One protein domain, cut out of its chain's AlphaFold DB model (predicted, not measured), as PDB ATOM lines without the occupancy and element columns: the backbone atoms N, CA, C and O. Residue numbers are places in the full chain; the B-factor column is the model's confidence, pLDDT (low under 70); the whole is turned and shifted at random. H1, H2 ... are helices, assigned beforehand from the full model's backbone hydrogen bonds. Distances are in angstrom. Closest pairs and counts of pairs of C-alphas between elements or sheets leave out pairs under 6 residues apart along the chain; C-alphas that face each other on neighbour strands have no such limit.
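This is residues 34 to 74 of the 84 residues of the protein "Energy-coupling factor transporter transmembrane protein EcfT" of Nocardiopsis metallicus (UniProt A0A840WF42). A lopsided helical hairpin: the short helix H1 and a tight link lead into the long helix H2, whose first part runs back beside H1, while residues 59 to 74 of H2 stick out as a free arm that makes much of the length. H2 has a kink of 42 degrees near residue 60. The printed part has 41 residues with two named helices, H1 then H2, and no named strand; the class is all helix. It is only just loose, close to extended, with a radius of gyration of the C-alphas of 13.6 A and spans of 43 by 19 by 8 A.

H1, residues 34 to 42, and H2, residues 47 to 74, touch and form a helical hairpin. Their closest C-alphas, those of Ile 40 and Lys 50, are 5.8 A apart. They stand at a shallow tilt of 29 degrees, opposite ways. H2 touches H1 with residues 50 to 57 alone. Every O i to N i+4 pair is within hydrogen-bond range in H1, and 20 of 24 in H2.

H1 begins at C-alpha 34 (13.411, 85.620, -33.590). H2 is 40.2 A long, ending at C-alpha 74 (-12.982, 105.110, -27.694).

The two C-alphas farthest apart, those of Gly 44 and Asn 74, are 43.5 A apart. The printed part has no cut, and no printed residue is under 70 in pLDDT.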
ATOM      1  N   VAL A  34      12.445  86.535 -32.968       92.62
ATOM      2  CA  VAL A  34      13.411  85.620 -33.590       92.62
ATOM      3  C   VAL A  34      13.843  84.529 -32.605       92.62
ATOM      4  O   VAL A  34      13.800  83.344 -32.943       92.62
ATOM      5  N   ALA A  35      14.196  84.902 -31.374       93.56
ATOM      6  CA  ALA A  35      14.566  83.958 -30.322       93.56
ATOM      7  C   ALA A  35      13.424  82.984 -29.998       93.56
ATOM      8  O   ALA A  35      13.672  81.786 -29.856       93.56
ATOM      9  N   ALA A  36      12.178  83.464 -29.937       90.44
ATOM     10  CA  ALA A  36      11.006  82.625 -29.718       90.44
ATOM     11  C   ALA A  36      10.814  81.620 -30.859       90.44
ATOM     12  O   ALA A  36      10.633  80.435 -30.593       90.44
ATOM     13  N   VAL A  37      10.925  82.048 -32.122       89.94
ATOM     14  CA  VAL A  37      10.817  81.145 -33.280       89.94
ATOM     15  C   VAL A  37      11.876  80.046 -33.223       89.94
ATOM     16  O   VAL A  37      11.533  78.869 -33.337       89.94
ATOM     17  N   PHE A  38      13.143  80.394 -32.988       91.62
ATOM     18  CA  PHE A  38      14.202  79.390 -32.848       91.62
ATOM     19  C   PHE A  38      13.960  78.470 -31.648       91.62
ATOM     20  O   PHE A  38      14.072  77.253 -31.785       91.62
ATOM     21  N   SER A  39      13.558  79.018 -30.499       92.38
ATOM     22  CA  SER A  39      13.207  78.233 -29.312       92.38
ATOM     23  C   SER A  39      12.095  77.219 -29.607       92.38
ATOM     24  O   SER A  39      12.224  76.049 -29.249       92.38
ATOM     25  N   ILE A  40      11.050  77.619 -30.338       90.00
ATOM     26  CA  ILE A  40       9.953  76.730 -30.739       90.00
ATOM     27  C   ILE A  40      10.449  75.662 -31.720       90.00
ATOM     28  O   ILE A  40      10.153  74.479 -31.534       90.00
ATOM     29  N   LEU A  41      11.220  76.040 -32.742       86.38
ATOM     30  CA  LEU A  41      11.722  75.103 -33.751       86.38
ATOM     31  C   LEU A  41      12.626  74.026 -33.141       86.38
ATOM     32  O   LEU A  41      12.450  72.848 -33.460       86.38
ATOM     33  N   PHE A  42      13.520  74.409 -32.228       89.31
ATOM     34  CA  PHE A  42      14.442  73.493 -31.548       89.31
ATOM     35  C   PHE A  42      13.848  72.804 -30.313       89.31
ATOM     36  O   PHE A  42      14.498  71.944 -29.722       89.31
ATOM     37  N   SER A  43      12.614  73.131 -29.921       87.19
ATOM     38  CA  SER A  43      11.943  72.439 -28.820       87.19
ATOM     39  C   SER A  43      11.584  70.992 -29.186       87.19
ATOM     40  O   SER A  43      11.318  70.670 -30.347       87.19
ATOM     41  N   GLY A  44      11.496  70.122 -28.180       89.56
ATOM     42  CA  GLY A  44      10.960  68.761 -28.315       89.56
ATOM     43  C   GLY A  44       9.429  68.693 -28.405       89.56
ATOM     44  O   GLY A  44       8.864  67.650 -28.108       89.56
ATOM     45  N   LEU A  45       8.751  69.801 -28.735       86.56
ATOM     46  CA  LEU A  45       7.292  69.856 -28.846       86.56
ATOM     47  C   LEU A  45       6.789  69.101 -30.082       86.56
ATOM     48  O   LEU A  45       7.432  69.107 -31.135       86.56
ATOM     49  N   ASP A  46       5.581  68.550 -29.979       90.81
ATOM     50  CA  ASP A  46       4.871  67.997 -31.129       90.81
ATOM     51  C   ASP A  46       4.632  69.071 -32.201       90.81
ATOM     52  O   ASP A  46       4.409  70.252 -31.904       90.81
ATOM     53  N   VAL A  47       4.633  68.657 -33.471       87.69
ATOM     54  CA  VAL A  47       4.476  69.554 -34.632       87.69
ATOM     55  C   VAL A  47       3.252  70.482 -34.521       87.69
ATOM     56  O   VAL A  47       3.419  71.684 -34.752       87.69
ATOM     57  N   PRO A  48       2.049  70.017 -34.118       90.31
ATOM     58  CA  PRO A  48       0.891  70.900 -33.973       90.31
ATOM     59  C   PRO A  48       1.111  71.994 -32.922       90.31
ATOM     60  O   PRO A  48       0.728  73.143 -33.132       90.31
ATOM     61  N   MET A  49       1.779  71.664 -31.813       92.81
ATOM     62  CA  MET A  49       2.052  72.614 -30.737       92.81
ATOM     63  C   MET A  49       3.055  73.687 -31.184       92.81
ATOM     64  O   MET A  49       2.882  74.864 -30.865       92.81
ATOM     65  N   LYS A  50       4.057  73.326 -31.999       89.12
ATOM     66  CA  LYS A  50       4.971  74.308 -32.611       89.12
ATOM     67  C   LYS A  50       4.230  75.302 -33.504       89.12
ATOM     68  O   LYS A  50       4.487  76.501 -33.419       89.12
ATOM     69  N   LEU A  51       3.295  74.819 -34.326       89.75
ATOM     70  CA  LEU A  51       2.497  75.679 -35.206       89.75
ATOM     71  C   LEU A  51       1.653  76.676 -34.406       89.75
ATOM     72  O   LEU A  51       1.655  77.860 -34.736       89.75
ATOM     73  N   VAL A  52       0.999  76.230 -33.327       92.88
ATOM     74  CA  VAL A  52       0.228  77.111 -32.431       92.88
ATOM     75  C   VAL A  52       1.107  78.231 -31.874       92.88
ATOM     76  O   VAL A  52       0.732  79.400 -31.946       92.88
ATOM     77  N   TRP A  53       2.296  77.896 -31.370       91.75
ATOM     78  CA  TRP A  53       3.205  78.892 -30.806       91.75
ATOM     79  C   TRP A  53       3.732  79.883 -31.842       91.75
ATOM     80  O   TRP A  53       3.753  81.080 -31.569       91.75
ATOM     81  N   ILE A  54       4.106  79.416 -33.036       89.25
ATOM     82  CA  ILE A  54       4.548  80.300 -34.123       89.25
ATOM     83  C   ILE A  54       3.430  81.283 -34.479       89.25
ATOM     84  O   ILE A  54       3.654  82.491 -34.509       89.25
ATOM     85  N   VAL A  55       2.212  80.778 -34.682       92.44
ATOM     86  CA  VAL A  55       1.036  81.600 -34.985       92.44
ATOM     87  C   VAL A  55       0.801  82.639 -33.884       92.44
ATOM     88  O   VAL A  55       0.619  83.814 -34.196       92.44
ATOM     89  N   LEU A  56       0.882  82.254 -32.607       90.81
ATOM     90  CA  LEU A  56       0.719  83.175 -31.477       90.81
ATOM     91  C   LEU A  56       1.793  84.267 -31.422       90.81
ATOM     92  O   LEU A  56       1.447  85.422 -31.177       90.81
ATOM     93  N   VAL A  57       3.064  83.940 -31.673       91.38
ATOM     94  CA  VAL A  57       4.165  84.921 -31.687       91.38
ATOM     95  C   VAL A  57       3.903  86.033 -32.709       91.38
ATOM     96  O   VAL A  57       4.168  87.201 -32.424       91.38
ATOM     97  N   PHE A  58       3.322  85.697 -33.864       90.00
ATOM     98  CA  PHE A  58       2.959  86.686 -34.884       90.00
ATOM     99  C   PHE A  58       1.616  87.374 -34.617       90.00
ATOM    100  O   PHE A  58       1.493  88.576 -34.850       90.00
ATOM    101  N   LEU A  59       0.605  86.658 -34.115       91.94
ATOM    102  CA  LEU A  59      -0.717  87.238 -33.861       91.94
ATOM    103  C   LEU A  59      -0.754  88.146 -32.635       91.94
ATOM    104  O   LEU A  59      -1.508  89.111 -32.651       91.94
ATOM    105  N   ALA A  60       0.032  87.888 -31.593       91.06
ATOM    106  CA  ALA A  60       0.031  88.703 -30.378       91.06
ATOM    107  C   ALA A  60       0.226  90.217 -30.640       91.06
ATOM    108  O   ALA A  60      -0.617  90.995 -30.180       91.06
ATOM    109  N   PRO A  61       1.243  90.674 -31.405       87.31
ATOM    110  CA  PRO A  61       1.396  92.099 -31.717       87.31
ATOM    111  C   PRO A  61       0.249  92.658 -32.578       87.31
ATOM    112  O   PRO A  61      -0.169  93.798 -32.374       87.31
ATOM    113  N   LEU A  62      -0.312  91.857 -33.491       90.75
ATOM    114  CA  LEU A  62      -1.453  92.249 -34.332       90.75
ATOM    115  C   LEU A  62      -2.741  92.404 -33.514       90.75
ATOM    116  O   LEU A  62      -3.437  93.410 -33.635       90.75
ATOM    117  N   ILE A  63      -3.047  91.427 -32.657       92.50
ATOM    118  CA  ILE A  63      -4.213  91.442 -31.770       92.50
ATOM    119  C   ILE A  63      -4.096  92.606 -30.788       92.50
ATOM    120  O   ILE A  63      -5.073  93.324 -30.594       92.50
ATOM    121  N   GLY A  64      -2.916  92.840 -30.207       89.69
ATOM    122  CA  GLY A  64      -2.686  93.981 -29.318       89.69
ATOM    123  C   GLY A  64      -2.992  95.319 -29.996       89.69
ATOM    124  O   GLY A  64      -3.738  96.134 -29.448       89.69
ATOM    125  N   ALA A  65      -2.494  95.514 -31.222       89.81
ATOM    126  CA  ALA A  65      -2.800  96.700 -32.017       89.81
ATOM    127  C   ALA A  65      -4.303  96.807 -32.330       89.81
ATOM    128  O   ALA A  65      -4.908  97.860 -32.129       89.81
ATOM    129  N   LEU A  66      -4.934  95.713 -32.764       92.25
ATOM    130  CA  LEU A  66      -6.358  95.692 -33.097       92.25
ATOM    131  C   LEU A  66      -7.238  96.019 -31.879       92.25
ATOM    132  O   LEU A  66      -8.149  96.841 -31.979       92.25
ATOM    133  N   LEU A  67      -6.935  95.442 -30.714       92.00
ATOM    134  CA  LEU A  67      -7.637  95.718 -29.459       92.00
ATOM    135  C   LEU A  67      -7.514  97.188 -29.044       92.00
ATOM    136  O   LEU A  67      -8.498  97.778 -28.590       92.00
ATOM    137  N   TRP A  68      -6.346  97.806 -29.237       89.94
ATOM    138  CA  TRP A  68      -6.177  99.238 -28.996       89.94
ATOM    139  C   TRP A  68      -7.107 100.076 -29.881       89.94
ATOM    140  O   TRP A  68      -7.804 100.958 -29.377       89.94
ATOM    141  N   PHE A  69      -7.175  99.777 -31.180       90.50
ATOM    142  CA  PHE A  69      -8.021 100.534 -32.104       90.50
ATOM    143  C   PHE A  69      -9.519 100.330 -31.867       90.50
ATOM    144  O   PHE A  69     -10.276 101.292 -31.991       90.50
ATOM    145  N   LEU A  70      -9.944  99.115 -31.513       92.12
ATOM    146  CA  LEU A  70     -11.358  98.798 -31.295       92.12
ATOM    147  C   LEU A  70     -11.870  99.259 -29.923       92.12
ATOM    148  O   LEU A  70     -13.001  99.728 -29.818       92.12
ATOM    149  N   ILE A  71     -11.059  99.124 -28.871       90.69
ATOM    150  CA  ILE A  71     -11.500  99.334 -27.481       90.69
ATOM    151  C   ILE A  71     -10.815 100.548 -26.855       90.69
ATOM    152  O   ILE A  71     -11.477 101.372 -26.223       90.69
ATOM    153  N   GLY A  72      -9.493 100.657 -27.002       82.75
ATOM    154  CA  GLY A  72      -8.688 101.705 -26.365       82.75
ATOM    155  C   GLY A  72      -8.997 103.100 -26.904       82.75
ATOM    156  O   GLY A  72      -9.201 104.034 -26.127       82.75
ATOM    157  N   ARG A  73      -9.128 103.229 -28.228       85.44
ATOM    158  CA  ARG A  73      -9.382 104.507 -28.910       85.44
ATOM    159  C   ARG A  73     -10.627 105.229 -28.387       85.44
ATOM    160  O   ARG A  73     -10.579 106.438 -28.185       85.44
ATOM    161  N   ASN A  74     -11.719 104.508 -28.136       81.69
ATOM    162  CA  ASN A  74     -12.982 105.110 -27.694       81.69
ATOM    163  C   ASN A  74     -12.964 105.594 -26.236       81.69
ATOM    164  O   ASN A  74     -13.921 106.226 -25.797       81.69
TER     165      ASN A  74